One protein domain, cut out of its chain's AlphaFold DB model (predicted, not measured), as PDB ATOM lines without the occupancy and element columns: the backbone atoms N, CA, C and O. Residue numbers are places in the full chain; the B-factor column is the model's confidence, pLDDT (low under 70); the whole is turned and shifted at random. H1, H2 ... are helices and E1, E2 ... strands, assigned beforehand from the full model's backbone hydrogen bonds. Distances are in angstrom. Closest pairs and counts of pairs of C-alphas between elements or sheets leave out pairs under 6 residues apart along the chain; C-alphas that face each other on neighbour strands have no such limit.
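AT A GLANCE: This is residues 662 to 793 of the 797 residues of an uncharacterized protein of uncultured Flavobacteriia bacterium (UniProt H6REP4). Two small sheets make the legs of a wide V: the parallel pair E1 and E4 forms one leg, and E2 and E5, with E3 at the edge, form the other. H1 packs over one face of the first leg, E1 and E4, and H2 over E5 of the second, while H4 lies in the angle of the V, near the middle; H3 follows H2, and the loop of residues 690 to 703 reaches far out. The printed part has 132 residues, with five named strands and four named helices in the order E1 E2 E3 H1 E4 E5 H2 H3 H4; the sheet E3 E2 E5 is mixed. The class is mixed, helices and strands, with 54 residues, under half, in named elements. The whole is compact, with a radius of gyration of the C-alphas of 15.7 A, yet elongated, spanning 49 by 32 by 19 A.

HOW THE PARTS SIT: E1, residues 676 to 680, is parallel to E4, residues 733 to 737, at 6 degrees, with N 679 and O 735 2.8 A apart, within hydrogen-bond range. E2, residues 685 to 689, and E3, residues 704 to 706, form an antiparallel hairpin; N 689 and O 704 are 2.8 A apart. H1, residues 711 to 723, is near E1 and only grazes the sheet E3 E2 E5 with residues 711 to 713. E4 runs on into E5, residues 740 to 743, across a break of 2 residues at 77 degrees. E5 is parallel to E2 at 20 degrees, with N 688 and O 742 2.9 A apart. H2, residues 753 to 759, is on this sheet over E5, at a height of 9.3 A, and runs along the strands at 19 degrees on the local plane; their closest C-alphas, Val 741 and Leu 753, are 5.6 A apart. H3, residues 761 to 765, is close to H2 but not clearly touching, with the C-alphas of Leu 757 and Ala 763 7.8 A apart. H4, residues 786 to 792, touches residues 716 to 720 of H1, closest at the C-alphas of Ser 716 and Met 789, 7.0 A; they run opposite ways at a shallow tilt of 34 degrees, only just short of steep. In H1, H2, H3 and H4 every O i to N i+4 pair is within hydrogen-bond range.

IN THESE COORDINATES: E1 begins at C-alpha 676 (-11.685, 35.398, 68.158) and spans 13.2 A, E2 13.7 A, E3 6.5 A. H1 is 18.4 A long, E4 13.6 A, E5 9.8 A, H2 9.8 A, H3 6.2 A. H4, 10.1 A, ends at C-alpha 792 (7.777, 33.833, 69.358).

THE WHOLE: The C-alphas farthest apart, Glu 670 and Thr 697, are 50.3 A apart. The printed part has no cut. The links E2 to E3 and H3 to H4 are long. No printed residue is under 70 in pLDDT.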
ATOM      1  N   MET A 662      -6.099  24.290  62.061       93.75
ATOM      2  CA  MET A 662      -6.946  25.483  62.052       93.75
ATOM      3  C   MET A 662      -7.880  25.569  60.845       93.75
ATOM      4  O   MET A 662      -7.686  24.949  59.803       93.75
ATOM      5  N   ALA A 663      -8.921  26.380  61.024       94.00
ATOM      6  CA  ALA A 663      -9.971  26.589  60.045       94.00
ATOM      7  C   ALA A 663      -9.487  27.288  58.768       94.00
ATOM      8  O   ALA A 663      -8.516  28.049  58.771       94.00
ATOM      9  N   GLY A 664     -10.236  27.089  57.684       91.56
ATOM     10  CA  GLY A 664     -10.018  27.796  56.432       91.56
ATOM     11  C   GLY A 664     -10.372  29.285  56.529       91.56
ATOM     12  O   GLY A 664     -11.275  29.715  57.254       91.56
ATOM     13  N   PHE A 665      -9.651  30.103  55.768       89.00
ATOM     14  CA  PHE A 665      -9.846  31.557  55.702       89.00
ATOM     15  C   PHE A 665     -10.125  32.062  54.275       89.00
ATOM     16  O   PHE A 665     -10.165  33.269  54.036       89.00
ATOM     17  N   SER A 666     -10.365  31.149  53.324       85.50
ATOM     18  CA  SER A 666     -10.730  31.466  51.940       85.50
ATOM     19  C   SER A 666     -11.947  30.638  51.506       85.50
ATOM     20  O   SER A 666     -11.814  29.438  51.272       85.50
ATOM     21  N   PRO A 667     -13.137  31.253  51.362       91.62
ATOM     22  CA  PRO A 667     -13.401  32.690  51.447       91.62
ATOM     23  C   PRO A 667     -13.317  33.248  52.881       91.62
ATOM     24  O   PRO A 667     -13.620  32.559  53.855       91.62
ATOM     25  N   ALA A 668     -12.950  34.528  52.994       91.62
ATOM     26  CA  ALA A 668     -12.815  35.218  54.275       91.62
ATOM     27  C   ALA A 668     -14.173  35.573  54.899       91.62
ATOM     28  O   ALA A 668     -15.143  35.870  54.191       91.62
ATOM     29  N   ALA A 669     -14.232  35.596  56.232       93.19
ATOM     30  CA  ALA A 669     -15.332  36.236  56.947       93.19
ATOM     31  C   ALA A 669     -15.372  37.742  56.639       93.19
ATOM     32  O   ALA A 669     -14.331  38.372  56.443       93.19
ATOM     33  N   GLU A 670     -16.570  38.333  56.642       91.44
ATOM     34  CA  GLU A 670     -16.742  39.752  56.318       91.44
ATOM     35  C   GLU A 670     -15.928  40.664  57.266       91.44
ATOM     36  O   GLU A 670     -15.781  40.333  58.452       91.44
ATOM     37  N   PRO A 671     -15.424  41.825  56.799       91.38
ATOM     38  CA  PRO A 671     -14.547  42.705  57.585       91.38
ATOM     39  C   PRO A 671     -15.146  43.221  58.906       91.38
ATOM     40  O   PRO A 671     -14.411  43.603  59.813       91.38
ATOM     41  N   GLY A 672     -16.477  43.213  59.040       89.56
ATOM     42  CA  GLY A 672     -17.179  43.579  60.275       89.56
ATOM     43  C   GLY A 672     -17.341  42.448  61.304       89.56
ATOM     44  O   GLY A 672     -17.844  42.694  62.399       89.56
ATOM     45  N   ALA A 673     -16.974  41.202  60.982       92.06
ATOM     46  CA  ALA A 673     -17.073  40.083  61.921       92.06
ATOM     47  C   ALA A 673     -15.906  40.100  62.924       92.06
ATOM     48  O   ALA A 673     -14.754  40.126  62.513       92.06
ATOM     49  N   ALA A 674     -16.181  40.038  64.227       93.81
ATOM     50  CA  ALA A 674     -15.132  39.928  65.244       93.81
ATOM     51  C   ALA A 674     -14.513  38.522  65.228       93.81
ATOM     52  O   ALA A 674     -15.224  37.555  65.501       93.81
ATOM     53  N   ILE A 675     -13.222  38.427  64.902       96.06
ATOM     54  CA  ILE A 675     -12.474  37.166  64.845       96.06
ATOM     55  C   ILE A 675     -11.840  36.902  66.209       96.06
ATOM     56  O   ILE A 675     -11.035  37.704  66.670       96.06
ATOM     57  N   ASN A 676     -12.196  35.785  66.843       96.06
ATOM     58  CA  ASN A 676     -11.685  35.398  68.158       96.06
ATOM     59  C   ASN A 676     -11.212  33.939  68.142       96.06
ATOM     60  O   ASN A 676     -11.982  33.045  67.770       96.06
ATOM     61  N   VAL A 677      -9.980  33.696  68.587       97.31
ATOM     62  CA  VAL A 677      -9.403  32.354  68.742       97.31
ATOM     63  C   VAL A 677      -9.007  32.135  70.200       97.31
ATOM     64  O   VAL A 677      -8.324  32.953  70.805       97.31
ATOM     65  N   THR A 678      -9.432  31.020  70.784       97.44
ATOM     66  CA  THR A 678      -9.049  30.604  72.137       97.44
ATOM     67  C   THR A 678      -8.679  29.129  72.123       97.44
ATOM     68  O   THR A 678      -9.514  28.283  71.803       97.44
ATOM     69  N   ILE A 679      -7.436  28.821  72.481       97.06
ATOM     70  CA  ILE A 679      -6.902  27.459  72.543       97.06
ATOM     71  C   ILE A 679      -6.215  27.296  73.896       97.06
ATOM     72  O   ILE A 679      -5.166  27.892  74.134       97.06
ATOM     73  N   SER A 680      -6.796  26.510  74.804       95.81
ATOM     74  CA  SER A 680      -6.236  26.356  76.154       95.81
ATOM     75  C   SER A 680      -6.576  25.030  76.830       95.81
ATOM     76  O   SER A 680      -7.640  24.455  76.626       95.81
ATOM     77  N   GLY A 681      -5.673  24.516  77.668       93.00
ATOM     78  CA  GLY A 681      -5.942  23.312  78.472       93.00
ATOM     79  C   GLY A 681      -6.172  22.032  77.654       93.00
ATOM     80  O   GLY A 681      -6.843  21.116  78.124       93.00
ATOM     81  N   ASN A 682      -5.648  21.979  76.428       95.62
ATOM     82  CA  ASN A 682      -5.677  20.796  75.563       95.62
ATOM     83  C   ASN A 682      -4.372  19.994  75.697       95.62
ATOM     84  O   ASN A 682      -3.371  20.529  76.165       95.62
ATOM     85  N   GLY A 683      -4.355  18.743  75.233       93.81
ATOM     86  CA  GLY A 683      -3.164  17.876  75.222       93.81
ATOM     87  C   GLY A 683      -2.035  18.285  74.258       93.81
ATOM     88  O   GLY A 683      -1.059  17.547  74.148       93.81
ATOM     89  N   LEU A 684      -2.171  19.433  73.587       94.75
ATOM     90  CA  LEU A 684      -1.268  19.971  72.568       94.75
ATOM     91  C   LEU A 684       0.116  20.275  73.158       94.75
ATOM     92  O   LEU A 684       0.226  20.785  74.281       94.75
ATOM     93  N   THR A 685       1.159  19.977  72.384       93.00
ATOM     94  CA  THR A 685       2.560  20.087  72.805       93.00
ATOM     95  C   THR A 685       3.374  20.977  71.872       93.00
ATOM     96  O   THR A 685       3.101  21.001  70.676       93.00
ATOM     97  N   ALA A 686       4.398  21.644  72.400       93.75
ATOM     98  CA  ALA A 686       5.386  22.391  71.619       93.75
ATOM     99  C   ALA A 686       6.764  22.341  72.297       93.75
ATOM    100  O   ALA A 686       6.858  22.065  73.500       93.75
ATOM    101  N   ASP A 687       7.803  22.639  71.528       93.56
ATOM    102  CA  ASP A 687       9.164  22.842  72.011       93.56
ATOM    103  C   ASP A 687       9.468  24.347  72.020       93.56
ATOM    104  O   ASP A 687       9.061  25.076  71.111       93.56
ATOM    105  N   TYR A 688      10.128  24.816  73.078       94.38
ATOM    106  CA  TYR A 688      10.444  26.229  73.293       94.38
ATOM    107  C   TYR A 688      11.944  26.429  73.497       94.38
ATOM    108  O   TYR A 688      12.515  25.907  74.460       94.38
ATOM    109  N   ASP A 689      12.550  27.227  72.628       93.06
ATOM    110  CA  ASP A 689      13.913  27.709  72.787       93.06
ATOM    111  C   ASP A 689      13.885  29.009  73.595       93.06
ATOM    112  O   ASP A 689      13.239  29.987  73.209       93.06
ATOM    113  N   THR A 690      14.560  29.004  74.743       91.56
ATOM    114  CA  THR A 690      14.587  30.141  75.667       91.56
ATOM    115  C   THR A 690      15.452  31.259  75.093       91.56
ATOM    116  O   THR A 690      16.566  31.007  74.622       91.56
ATOM    117  N   ALA A 691      15.001  32.509  75.211       91.94
ATOM    118  CA  ALA A 691      15.811  33.648  74.806       91.94
ATOM    119  C   ALA A 691      17.124  33.704  75.604       91.94
ATOM    120  O   ALA A 691      17.181  33.470  76.821       91.94
ATOM    121  N   VAL A 692      18.207  34.072  74.922       91.12
ATOM    122  CA  VAL A 692      19.522  34.253  75.545       91.12
ATOM    123  C   VAL A 692      19.839  35.737  75.591       91.12
ATOM    124  O   VAL A 692      20.076  36.370  74.564       91.12
ATOM    125  N   ALA A 693      19.896  36.286  76.807       88.94
ATOM    126  CA  ALA A 693      20.221  37.691  77.021       88.94
ATOM    127  C   ALA A 693      21.567  38.065  76.371       88.94
ATOM    128  O   ALA A 693      22.594  37.410  76.582       88.94
ATOM    129  N   GLY A 694      21.567  39.165  75.618       84.56
ATOM    130  CA  GLY A 694      22.781  39.737  75.055       84.56
ATOM    131  C   GLY A 694      23.726  40.240  76.148       84.56
ATOM    132  O   GLY A 694      23.314  40.662  77.230       84.56
ATOM    133  N   SER A 695      25.023  40.221  75.857       84.56
ATOM    134  CA  SER A 695      26.036  40.917  76.655       84.56
ATOM    135  C   SER A 695      26.816  41.875  75.762       84.56
ATOM    136  O   SER A 695      26.660  41.871  74.543       84.56
ATOM    137  N   GLU A 696      27.751  42.635  76.330       79.75
ATOM    138  CA  GLU A 696      28.689  43.440  75.528       79.75
ATOM    139  C   GLU A 696      29.508  42.598  74.524       79.75
ATOM    140  O   GLU A 696      30.122  43.146  73.609       79.75
ATOM    141  N   THR A 697      29.544  41.271  74.696       83.69
ATOM    142  CA  THR A 697      30.377  40.347  73.911       83.69
ATOM    143  C   THR A 697      29.610  39.223  73.218       83.69
ATOM    144  O   THR A 697      30.209  38.475  72.445       83.69
ATOM    145  N   THR A 698      28.306  39.093  73.463       85.25
ATOM    146  CA  THR A 698      27.459  38.037  72.891       85.25
ATOM    147  C   THR A 698      26.168  38.653  72.366       85.25
ATOM    148  O   THR A 698      25.521  39.384  73.118       85.25
ATOM    149  N   PRO A 699      25.784  38.387  71.104       89.44
ATOM    150  CA  PRO A 699      24.485  38.800  70.593       89.44
ATOM    151  C   PRO A 699      23.350  38.231  71.443       89.44
ATOM    152  O   PRO A 699      23.489  37.154  72.024       89.44
ATOM    153  N   TYR A 700      22.250  38.969  71.492       90.44
ATOM    154  CA  TYR A 700      20.973  38.446  71.953       90.44
ATOM    155  C   TYR A 700      20.483  37.358  70.981       90.44
ATOM    156  O   TYR A 700      20.765  37.441  69.780       90.44
ATOM    157  N   SER A 701      19.808  36.340  71.512       91.50
ATOM    158  CA  SER A 701      19.129  35.303  70.731       91.50
ATOM    159  C   SER A 701      17.663  35.285  71.119       91.50
ATOM    160  O   SER A 701      17.367  35.118  72.304       91.50
ATOM    161  N   ASP A 702      16.806  35.420  70.118       91.12
ATOM    162  CA  ASP A 702      15.358  35.473  70.276       91.12
ATOM    163  C   ASP A 702      14.813  34.130  70.784       91.12
ATOM    164  O   ASP A 702      15.392  33.071  70.499       91.12
ATOM    165  N   ALA A 703      13.718  34.170  71.545       92.44
ATOM    166  CA  ALA A 703      12.970  32.969  71.888       92.44
ATOM    167  C   ALA A 703      12.249  32.415  70.655       92.44
ATOM    168  O   ALA A 703      11.816  33.162  69.777       92.44
ATOM    169  N   SER A 704      12.066  31.096  70.609       92.00
ATOM    170  CA  SER A 704      11.294  30.462  69.542       92.00
ATOM    171  C   SER A 704      10.374  29.372  70.080       92.00
ATOM    172  O   SER A 704      10.717  28.642  71.009       92.00
ATOM    173  N   LEU A 705       9.180  29.262  69.507       94.44
ATOM    174  CA  LEU A 705       8.212  28.211  69.794       94.44
ATOM    175  C   LEU A 705       7.921  27.451  68.504       94.44
ATOM    176  O   LEU A 705       7.466  28.030  67.513       94.44
ATOM    177  N   SER A 706       8.147  26.142  68.541       92.38
ATOM    178  CA  SER A 706       7.960  25.248  67.403       92.38
ATOM    179  C   SER A 706       7.124  24.028  67.784       92.38
ATOM    180  O   SER A 706       7.067  23.607  68.940       92.38
ATOM    181  N   ASP A 707       6.421  23.461  66.807       91.69
ATOM    182  CA  ASP A 707       5.626  22.257  67.002       91.69
ATOM    183  C   ASP A 707       5.749  21.317  65.800       91.69
ATOM    184  O   ASP A 707       5.900  21.747  64.658       91.69
ATOM    185  N   SER A 708       5.659  20.011  66.048       87.75
ATOM    186  CA  SER A 708       5.755  18.995  64.994       87.75
ATOM    187  C   SER A 708       4.436  18.742  64.253       87.75
ATOM    188  O   SER A 708       4.412  17.941  63.321       87.75
ATOM    189  N   THR A 709       3.330  19.344  64.700       88.00
ATOM    190  CA  THR A 709       1.970  19.085  64.188       88.00
ATOM    191  C   THR A 709       1.510  20.110  63.147       88.00
ATOM    192  O   THR A 709       0.532  19.864  62.448       88.00
ATOM    193  N   GLY A 710       2.215  21.238  63.014       89.69
ATOM    194  CA  GLY A 710       1.827  22.369  62.167       89.69
ATOM    195  C   GLY A 710       0.775  23.290  62.799       89.69
ATOM    196  O   GLY A 710       0.289  24.209  62.131       89.69
ATOM    197  N   LEU A 711       0.432  23.082  64.075       91.94
ATOM    198  CA  LEU A 711      -0.577  23.854  64.802       91.94
ATOM    199  C   LEU A 711      -0.221  25.339  64.832       91.94
ATOM    200  O   LEU A 711      -1.032  26.168  64.414       91.94
ATOM    201  N   LEU A 712       0.970  25.676  65.334       92.94
ATOM    202  CA  LEU A 712       1.386  27.059  65.568       92.94
ATOM    203  C   LEU A 712       1.420  27.831  64.255       92.94
ATOM    204  O   LEU A 712       0.918  28.954  64.172       92.94
ATOM    205  N   CYS A 713       1.913  27.175  63.206       91.06
ATOM    206  CA  CYS A 713       1.896  27.720  61.862       91.06
ATOM    207  C   CYS A 713       0.464  27.994  61.375       91.06
ATOM    208  O   CYS A 713       0.168  29.096  60.908       91.06
ATOM    209  N   SER A 714      -0.451  27.034  61.537       92.19
ATOM    210  CA  SER A 714      -1.843  27.190  61.099       92.19
ATOM    211  C   SER A 714      -2.592  28.302  61.861       92.19
ATOM    212  O   SER A 714      -3.358  29.056  61.255       92.19
ATOM    213  N   VAL A 715      -2.330  28.473  63.166       93.81
ATOM    214  CA  VAL A 715      -2.885  29.563  63.992       93.81
ATOM    215  C   VAL A 715      -2.326  30.914  63.558       93.81
ATOM    216  O   VAL A 715      -3.103  31.849  63.338       93.81
ATOM    217  N   SER A 716      -1.005  31.006  63.385       92.50
ATOM    218  CA  SER A 716      -0.328  32.231  62.950       92.50
ATOM    219  C   SER A 716      -0.818  32.689  61.578       92.50
ATOM    220  O   SER A 716      -1.208  33.846  61.410       92.50
ATOM    221  N   GLN A 717      -0.912  31.769  60.612       92.38
ATOM    222  CA  GLN A 717      -1.447  32.056  59.279       92.38
ATOM    223  C   GLN A 717      -2.895  32.556  59.331       92.38
ATOM    224  O   GLN A 717      -3.222  33.546  58.674       92.38
ATOM    225  N   PHE A 718      -3.753  31.909  60.126       93.75
ATOM    226  CA  PHE A 718      -5.157  32.297  60.257       93.75
ATOM    227  C   PHE A 718      -5.313  33.714  60.837       93.75
ATOM    228  O   PHE A 718      -6.039  34.534  60.271       93.75
ATOM    229  N   ILE A 719      -4.627  34.024  61.942       94.25
ATOM    230  CA  ILE A 719      -4.719  35.335  62.604       94.25
ATOM    231  C   ILE A 719      -4.107  36.441  61.732       94.25
ATOM    232  O   ILE A 719      -4.778  37.445  61.482       94.25
ATOM    233  N   ASN A 720      -2.896  36.235  61.202       93.00
ATOM    234  CA  ASN A 720      -2.208  37.227  60.368       93.00
ATOM    235  C   ASN A 720      -2.960  37.519  59.065       93.00
ATOM    236  O   ASN A 720      -2.973  38.659  58.599       93.00
ATOM    237  N   PHE A 721      -3.639  36.519  58.487       93.69
ATOM    238  CA  PHE A 721      -4.494  36.739  57.323       93.69
ATOM    239  C   PHE A 721      -5.605  37.754  57.613       93.69
ATOM    240  O   PHE A 721      -5.849  38.641  56.794       93.69
ATOM    241  N   TYR A 722      -6.286  37.633  58.758       94.50
ATOM    242  CA  TYR A 722      -7.359  38.559  59.116       94.50
ATOM    243  C   TYR A 722      -6.835  39.922  59.568       94.50
ATOM    244  O   TYR A 722      -7.457  40.926  59.226       94.50
ATOM    245  N   ASP A 723      -5.711  39.974  60.282       93.62
ATOM    246  CA  ASP A 723      -5.088  41.229  60.720       93.62
ATOM    247  C   ASP A 723      -4.593  42.075  59.534       93.62
ATOM    248  O   ASP A 723      -4.793  43.288  59.491       93.62
ATOM    249  N   GLY A 724      -4.067  41.420  58.493       91.31
ATOM    250  CA  GLY A 724      -3.612  42.075  57.265       91.31
ATOM    251  C   GLY A 724      -4.721  42.640  56.360       91.31
ATOM    252  O   GLY A 724      -4.414  43.231  55.321       91.31
ATOM    253  N   GLN A 725      -6.007  42.470  56.695       93.00
ATOM    254  CA  GLN A 725      -7.118  42.980  55.882       93.00
ATOM    255  C   GLN A 725      -7.337  44.483  56.097       93.00
ATOM    256  O   GLN A 725      -7.891  44.900  57.111       93.00
ATOM    257  N   ALA A 726      -7.013  45.294  55.087       89.50
ATOM    258  CA  ALA A 726      -7.129  46.756  55.153       89.50
ATOM    259  C   ALA A 726      -8.543  47.281  55.488       89.50
ATOM    260  O   ALA A 726      -8.672  48.326  56.121       89.50
ATOM    261  N   ASP A 727      -9.595  46.563  55.083       91.31
ATOM    262  CA  ASP A 727     -10.994  46.976  55.279       91.31
ATOM    263  C   ASP A 727     -11.605  46.482  56.609       91.31
ATOM    264  O   ASP A 727     -12.774  46.757  56.900       91.31
ATOM    265  N   ARG A 728     -10.853  45.721  57.419       92.19
ATOM    266  CA  ARG A 728     -11.337  45.145  58.682       92.19
ATOM    267  C   ARG A 728     -11.416  46.201  59.777       92.19
ATOM    268  O   ARG A 728     -10.484  46.958  60.014       92.19
ATOM    269  N   THR A 729     -12.557  46.241  60.464       89.38
ATOM    270  CA  THR A 729     -12.855  47.267  61.479       89.38
ATOM    271  C   THR A 729     -12.642  46.788  62.913       89.38
ATOM    272  O   THR A 729     -12.695  47.595  63.839       89.38
ATOM    273  N   VAL A 730     -12.415  45.486  63.104       91.19
ATOM    274  CA  VAL A 730     -12.209  44.846  64.408       91.19
ATOM    275  C   VAL A 730     -10.943  44.001  64.349       91.19
ATOM    276  O   VAL A 730     -10.879  43.055  63.562       91.19
ATOM    277  N   THR A 731      -9.960  44.330  65.187       90.62
ATOM    278  CA  THR A 731      -8.713  43.566  65.320       90.62
ATOM    279  C   THR A 731      -9.014  42.133  65.777       90.62
ATOM    280  O   THR A 731      -9.789  41.963  66.726       90.62
ATOM    281  N   PRO A 732      -8.447  41.104  65.122       94.56
ATOM    282  CA  PRO A 732      -8.547  39.726  65.591       94.56
ATOM    283  C   PRO A 732      -7.978  39.568  67.004       94.56
ATOM    284  O   PRO A 732      -6.991  40.210  67.354       94.56
ATOM    285  N   THR A 733      -8.579  38.694  67.808       95.38
ATOM    286  CA  THR A 733      -8.066  38.351  69.142       95.38
ATOM    287  C   THR A 733      -7.637  36.890  69.202       95.38
ATOM    288  O   THR A 733      -8.244  36.019  68.568       95.38
ATOM    289  N   LEU A 734      -6.589  36.628  69.980       95.81
ATOM    290  CA  LEU A 734      -6.032  35.305  70.226       95.81
ATOM    291  C   LEU A 734      -5.855  35.115  71.734       95.81
ATOM    292  O   LEU A 734      -5.597  36.062  72.463       95.81
ATOM    293  N   SER A 735      -5.994  33.881  72.198       96.38
ATOM    294  CA  SER A 735      -5.474  33.431  73.482       96.38
ATOM    295  C   SER A 735      -5.016  31.986  73.318       96.38
ATOM    296  O   SER A 735      -5.846  31.084  73.154       96.38
ATOM    297  N   LEU A 736      -3.703  31.775  73.299       96.31
ATOM    298  CA  LEU A 736      -3.066  30.479  73.089       96.31
ATOM    299  C   LEU A 736      -2.272  30.086  74.337       96.31
ATOM    300  O   LEU A 736      -1.316  30.751  74.726       96.31
ATOM    301  N   ASN A 737      -2.666  28.978  74.965       95.75
ATOM    302  CA  ASN A 737      -1.979  28.418  76.123       95.75
ATOM    303  C   ASN A 737      -1.896  26.888  76.030       95.75
ATOM    304  O   ASN A 737      -2.852  26.167  76.340       95.75
ATOM    305  N   LEU A 738      -0.741  26.391  75.596       94.06
ATOM    306  CA  LEU A 738      -0.476  24.959  75.473       94.06
ATOM    307  C   LEU A 738      -0.226  24.336  76.851       94.06
ATOM    308  O   LEU A 738       0.439  24.928  77.700       94.06
ATOM    309  N   ALA A 739      -0.735  23.125  77.089       90.31
ATOM    310  CA  ALA A 739      -0.607  22.489  78.403       90.31
ATOM    311  C   ALA A 739       0.781  21.882  78.660       90.31
ATOM    312  O   ALA A 739       1.109  21.594  79.811       90.31
ATOM    313  N   LYS A 740       1.557  21.627  77.600       90.38
ATOM    314  CA  LYS A 740       2.845  20.929  77.669       90.38
ATOM    315  C   LYS A 740       3.843  21.557  76.700       90.38
ATOM    316  O   LYS A 740       3.873  21.213  75.523       90.38
ATOM    317  N   VAL A 741       4.670  22.454  77.207       91.31
ATOM    318  CA  VAL A 741       5.777  23.068  76.474       91.31
ATOM    319  C   VAL A 741       7.080  22.615  77.105       91.31
ATOM    320  O   VAL A 741       7.245  22.775  78.318       91.31
ATOM    321  N   THR A 742       7.967  22.020  76.311       92.44
ATOM    322  CA  THR A 742       9.283  21.552  76.771       92.44
ATOM    323  C   THR A 742      10.334  22.593  76.418       92.44
ATOM    324  O   THR A 742      10.474  22.935  75.249       92.44
ATOM    325  N   ASN A 743      11.055  23.108  77.415       88.00
ATOM    326  CA  ASN A 743      12.110  24.092  77.169       88.00
ATOM    327  C   ASN A 743      13.459  23.453  76.782       88.00
ATOM    328  O   ASN A 743      13.745  22.299  77.114       88.00
ATOM    329  N   ASP A 744      14.317  24.245  76.147       87.94
ATOM    330  CA  ASP A 744      15.677  23.901  75.709       87.94
ATOM    331  C   ASP A 744      16.742  23.917  76.829       87.94
ATOM    332  O   ASP A 744      17.946  23.797  76.581       87.94
ATOM    333  N   ALA A 745      16.325  24.041  78.093       79.75
ATOM    334  CA  ALA A 745      17.242  24.090  79.224       79.75
ATOM    335  C   ALA A 745      18.108  22.817  79.323       79.75
ATOM    336  O   ALA A 745      17.697  21.713  78.971       79.75
ATOM    337  N   ALA A 746      19.296  22.931  79.933       75.88
ATOM    338  CA  ALA A 746      20.221  21.801  80.126       75.88
ATOM    339  C   ALA A 746      19.593  20.585  80.849       75.88
ATOM    340  O   ALA A 746      20.090  19.463  80.753       75.88
ATOM    341  N   THR A 747      18.517  20.807  81.608       79.25
ATOM    342  CA  THR A 747      17.577  19.771  82.045       79.25
ATOM    343  C   THR A 747      16.182  20.224  81.615       79.25
ATOM    344  O   THR A 747      15.624  21.081  82.303       79.25
ATOM    345  N   PRO A 748      15.639  19.693  80.504       82.44
ATOM    346  CA  PRO A 748      14.353  20.129  79.977       82.44
ATOM    347  C   PRO A 748      13.239  19.984  81.012       82.44
ATOM    348  O   PRO A 748      13.124  18.958  81.693       82.44
ATOM    349  N   VAL A 749      12.417  21.020  81.129       85.38
ATOM    350  CA  VAL A 749      11.230  21.065  81.980       85.38
ATOM    351  C   VAL A 749      10.016  21.201  81.078       85.38
ATOM    352  O   VAL A 749       9.982  22.062  80.204       85.38
ATOM    353  N   THR A 750       9.008  20.365  81.312       88.94
ATOM    354  CA  THR A 750       7.698  20.507  80.676       88.94
ATOM    355  C   THR A 750       6.757  21.259  81.615       88.94
ATOM    356  O   THR A 750       6.525  20.810  82.741       88.94
ATOM    357  N   ALA A 751       6.208  22.379  81.154       91.50
ATOM    358  CA  ALA A 751       5.245  23.203  81.889       91.50
ATOM    359  C   ALA A 751       4.123  23.699  80.959       91.50
ATOM    360  O   ALA A 751       4.080  23.324  79.787       91.50
ATOM    361  N   THR A 752       3.192  24.513  81.466       93.38
ATOM    362  CA  THR A 752       2.260  25.227  80.577       93.38
ATOM    363  C   THR A 752       3.011  26.303  79.793       93.38
ATOM    364  O   THR A 752       4.012  26.823  80.287       93.38
ATOM    365  N   LEU A 753       2.525  26.676  78.602       94.12
ATOM    366  CA  LEU A 753       3.120  27.771  77.825       94.12
ATOM    367  C   LEU A 753       3.214  29.041  78.674       94.12
ATOM    368  O   LEU A 753       4.257  29.684  78.709       94.12
ATOM    369  N   SER A 754       2.163  29.335  79.442       94.12
ATOM    370  CA  SER A 754       2.159  30.486  80.340       94.12
ATOM    371  C   SER A 754       3.232  30.468  81.412       94.12
ATOM    372  O   SER A 754       3.832  31.511  81.679       94.12
ATOM    373  N   ASP A 755       3.501  29.311  82.012       93.88
ATOM    374  CA  ASP A 755       4.573  29.182  82.998       93.88
ATOM    375  C   ASP A 755       5.954  29.304  82.336       93.88
ATOM    376  O   ASP A 755       6.841  29.949  82.897       93.88
ATOM    377  N   THR A 756       6.123  28.732  81.137       93.75
ATOM    378  CA  THR A 756       7.373  28.801  80.363       93.75
ATOM    379  C   THR A 756       7.709  30.243  79.974       93.75
ATOM    380  O   THR A 756       8.786  30.721  80.329       93.75
ATOM    381  N   LEU A 757       6.768  30.974  79.364       93.25
ATOM    382  CA  LEU A 757       6.954  32.384  78.986       93.25
ATOM    383  C   LEU A 757       7.150  33.284  80.216       93.25
ATOM    384  O   LEU A 757       8.012  34.162  80.243       93.25
ATOM    385  N   SER A 758       6.422  33.014  81.304       92.94
ATOM    386  CA  SER A 758       6.625  33.727  82.572       92.94
ATOM    387  C   SER A 758       8.015  33.485  83.173       92.94
ATOM    388  O   SER A 758       8.521  34.350  83.898       92.94
ATOM    389  N   GLY A 759       8.629  32.333  82.900       90.69
ATOM    390  CA  GLY A 759       9.973  31.974  83.347       90.69
ATOM    391  C   GLY A 759      11.098  32.639  82.548       90.69
ATOM    392  O   GLY A 759      12.172  32.867  83.108       90.69
ATOM    393  N   ASP A 760      10.851  33.008  81.290       92.06
ATOM    394  CA  ASP A 760      11.857  33.578  80.393       92.06
ATOM    395  C   ASP A 760      12.047  35.085  80.625       92.06
ATOM    396  O   ASP A 760      11.399  35.956  80.044       92.06
ATOM    397  N   THR A 761      12.945  35.426  81.548       91.25
ATOM    398  CA  THR A 761      13.255  36.830  81.840       91.25
ATOM    399  C   THR A 761      13.964  37.556  80.703       91.25
ATOM    400  O   THR A 761      13.898  38.782  80.690       91.25
ATOM    401  N   ALA A 762      14.649  36.840  79.805       91.12
ATOM    402  CA  ALA A 762      15.357  37.453  78.685       91.12
ATOM    403  C   ALA A 762      14.363  37.876  77.597       91.12
ATOM    404  O   ALA A 762      14.377  39.043  77.220       91.12
ATOM    405  N   ALA A 763      13.425  37.001  77.222       91.81
ATOM    406  CA  ALA A 763      12.377  37.307  76.243       91.81
ATOM    407  C   ALA A 763      11.486  38.478  76.695       91.81
ATOM    408  O   ALA A 763      11.152  39.368  75.914       91.81
ATOM    409  N   LYS A 764      11.167  38.549  77.998       91.94
ATOM    410  CA  LYS A 764      10.431  39.690  78.580       91.94
ATOM    411  C   LYS A 764      11.202  41.006  78.531       91.94
ATOM    412  O   LYS A 764      10.578  42.064  78.574       91.94
ATOM    413  N   ALA A 765      12.532  40.936  78.557       89.06
ATOM    414  CA  ALA A 765      13.431  42.083  78.580       89.06
ATOM    415  C   ALA A 765      13.871  42.538  77.184       89.06
ATOM    416  O   ALA A 765      14.383  43.644  77.072       89.06
ATOM    417  N   GLY A 766      13.683  41.707  76.156       88.19
ATOM    418  CA  GLY A 766      14.040  42.038  74.784       88.19
ATOM    419  C   GLY A 766      15.535  42.301  74.574       88.19
ATOM    420  O   GLY A 766      16.394  42.004  75.415       88.19
ATOM    421  N   LEU A 767      15.844  42.888  73.420       87.56
ATOM    422  CA  LEU A 767      17.200  43.200  72.970       87.56
ATOM    423  C   LEU A 767      17.900  44.250  73.855       87.56
ATOM    424  O   LEU A 767      19.124  44.207  74.015       87.56
ATOM    425  N   ASP A 768      17.149  45.205  74.405       85.31
ATOM    426  CA  ASP A 768      17.662  46.300  75.233       85.31
ATOM    427  C   ASP A 768      17.887  45.909  76.709       85.31
ATOM    428  O   ASP A 768      18.554  46.642  77.455       85.31
ATOM    429  N   GLY A 769      17.402  44.729  77.112       82.44
ATOM    430  CA  GLY A 769      17.539  44.184  78.459       82.44
ATOM    431  C   GLY A 769      16.606  44.825  79.496       82.44
ATOM    432  O   GLY A 769      16.841  44.661  80.702       82.44
ATOM    433  N   VAL A 770      15.562  45.542  79.069       82.56
ATOM    434  CA  VAL A 770      14.577  46.216  79.920       82.56
ATOM    435  C   VAL A 770      13.178  45.647  79.685       82.56
ATOM    436  O   VAL A 770      12.565  45.791  78.636       82.56
ATOM    437  N   ALA A 771      12.603  45.060  80.737       83.62
ATOM    438  CA  ALA A 771      11.261  44.495  80.651       83.62
ATOM    439  C   ALA A 771      10.175  45.532  80.322       83.62
ATOM    440  O   ALA A 771      10.142  46.618  80.909       83.62
ATOM    441  N   GLY A 772       9.247  45.153  79.436       77.12
ATOM    442  CA  GLY A 772       8.121  45.995  79.005       77.12
ATOM    443  C   GLY A 772       8.477  47.044  77.942       77.12
ATOM    444  O   GLY A 772       7.717  48.000  77.759       77.12
ATOM    445  N   GLY A 773       9.633  46.891  77.287       78.94
ATOM    446  CA  GLY A 773      10.044  47.652  76.106       78.94
ATOM    447  C   GLY A 773       9.276  47.272  74.834       78.94
ATOM    448  O   GLY A 773       8.451  46.363  74.826       78.94
ATOM    449  N   ALA A 774       9.531  47.998  73.739       81.19
ATOM    450  CA  ALA A 774       8.912  47.733  72.429       81.19
ATOM    451  C   ALA A 774       9.509  46.510  71.705       81.19
ATOM    452  O   ALA A 774       8.979  46.078  70.686       81.19
ATOM    453  N   ASP A 775      10.632  46.015  72.210       83.00
ATOM    454  CA  ASP A 775      11.414  44.871  71.751       83.00
ATOM    455  C   ASP A 775      11.243  43.637  72.652       83.00
ATOM    456  O   ASP A 775      11.930  42.641  72.442       83.00
ATOM    457  N   ALA A 776      10.351  43.693  73.646       87.50
ATOM    458  CA  ALA A 776       9.966  42.520  74.419       87.50
ATOM    459  C   ALA A 776       9.216  41.524  73.521       87.50
ATOM    460  O   ALA A 776       8.276  41.897  72.816       87.50
ATOM    461  N   GLU A 777       9.619  40.257  73.571       90.75
ATOM    462  CA  GLU A 777       9.022  39.186  72.764       90.75
ATOM    463  C   GLU A 777       7.745  38.633  73.398       90.75
ATOM    464  O   GLU A 777       6.820  38.268  72.682       90.75
ATOM    465  N   THR A 778       7.682  38.609  74.734       91.62
ATOM    466  CA  THR A 778       6.538  38.162  75.544       91.62
ATOM    467  C   THR A 778       6.305  39.122  76.708       91.62
ATOM    468  O   THR A 778       7.254  39.697  77.250       91.62
ATOM    469  N   ASP A 779       5.057  39.274  77.146       90.50
ATOM    470  CA  ASP A 779       4.728  39.936  78.415       90.50
ATOM    471  C   ASP A 779       4.585  38.944  79.594       90.50
ATOM    472  O   ASP A 779       4.515  39.356  80.759       90.50
ATOM    473  N   GLY A 780       4.676  37.641  79.305       87.81
ATOM    474  CA  GLY A 780       4.523  36.532  80.236       87.81
ATOM    475  C   GLY A 780       3.059  36.143  80.443       87.81
ATOM    476  O   GLY A 780       2.225  36.953  80.828       87.81
ATOM    477  N   GLY A 781       2.749  34.856  80.300       92.38
ATOM    478  CA  GLY A 781       1.371  34.372  80.347       92.38
ATOM    479  C   GLY A 781       1.016  33.627  79.069       92.38
ATOM    480  O   GLY A 781       1.867  33.003  78.450       92.38
ATOM    481  N   ALA A 782      -0.266  33.572  78.720       93.75
ATOM    482  CA  ALA A 782      -0.676  32.977  77.447       93.75
ATOM    483  C   ALA A 782      -0.325  33.936  76.307       93.75
ATOM    484  O   ALA A 782      -0.411  35.135  76.520       93.75
ATOM    485  N   ILE A 783      -0.050  33.418  75.106       95.44
ATOM    486  CA  ILE A 783       0.090  34.286  73.933       95.44
ATOM    487  C   ILE A 783      -1.278  34.905  73.650       95.44
ATOM    488  O   ILE A 783      -2.204  34.192  73.240       95.44
ATOM    489  N   ASP A 784      -1.420  36.205  73.898       94.44
ATOM    490  CA  ASP A 784      -2.704  36.912  73.805       94.44
ATOM    491  C   ASP A 784      -2.689  38.136  72.873       94.44
ATOM    492  O   ASP A 784      -3.728  38.760  72.616       94.44
ATOM    493  N   SER A 785      -1.532  38.415  72.267       93.00
ATOM    494  CA  SER A 785      -1.357  39.473  71.278       93.00
ATOM    495  C   SER A 785      -0.742  38.963  69.970       93.00
ATOM    496  O   SER A 785       0.023  37.999  69.929       93.00
ATOM    497  N   ILE A 786      -1.072  39.637  68.864       92.25
ATOM    498  CA  ILE A 786      -0.525  39.326  67.529       92.25
ATOM    499  C   ILE A 786       0.982  39.610  67.479       92.25
ATOM    500  O   ILE A 786       1.725  38.883  66.820       92.25
ATOM    501  N   ALA A 787       1.436  40.649  68.190       90.56
ATOM    502  CA  ALA A 787       2.848  41.009  68.279       90.56
ATOM    503  C   ALA A 787       3.664  39.896  68.950       90.56
ATOM    504  O   ALA A 787       4.645  39.441  68.372       90.56
ATOM    505  N   GLU A 788       3.201  39.402  70.100       92.81
ATOM    506  CA  GLU A 788       3.828  38.286  70.818       92.81
ATOM    507  C   GLU A 788       3.812  36.992  69.992       92.81
ATOM    508  O   GLU A 788       4.833  36.324  69.846       92.81
ATOM    509  N   MET A 789       2.677  36.670  69.361       93.75
ATOM    510  CA  MET A 789       2.570  35.519  68.461       93.75
ATOM    511  C   MET A 789       3.602  35.583  67.324       93.75
ATOM    512  O   MET A 789       4.215  34.569  67.000       93.75
ATOM    513  N   THR A 790       3.784  36.758  66.717       90.62
ATOM    514  CA  THR A 790       4.710  36.964  65.590       90.62
ATOM    515  C   THR A 790       6.173  36.970  66.031       90.62
ATOM    516  O   THR A 790       7.037  36.625  65.231       90.62
ATOM    517  N   ALA A 791       6.451  37.366  67.275       89.81
ATOM    518  CA  ALA A 791       7.797  37.362  67.835       89.81
ATOM    519  C   ALA A 791       8.274  35.945  68.188       89.81
ATOM    520  O   ALA A 791       9.428  35.623  67.941       89.81
ATOM    521  N   ILE A 792       7.387  35.110  68.740       91.44
ATOM    522  CA  ILE A 792       7.777  33.833  69.358       91.44
ATOM    523  C   ILE A 792       7.544  32.629  68.441       91.44
ATOM    524  O   ILE A 792       8.317  31.676  68.476       91.44
ATOM    525  N   ILE A 793       6.467  32.600  67.650       92.50
ATOM    526  CA  ILE A 793       6.200  31.446  66.779       92.50
ATOM    527  C   ILE A 793       7.169  31.484  65.596       92.50
ATOM    528  O   ILE A 793       7.122  32.421  64.797       92.50
TER     529      ILE A 793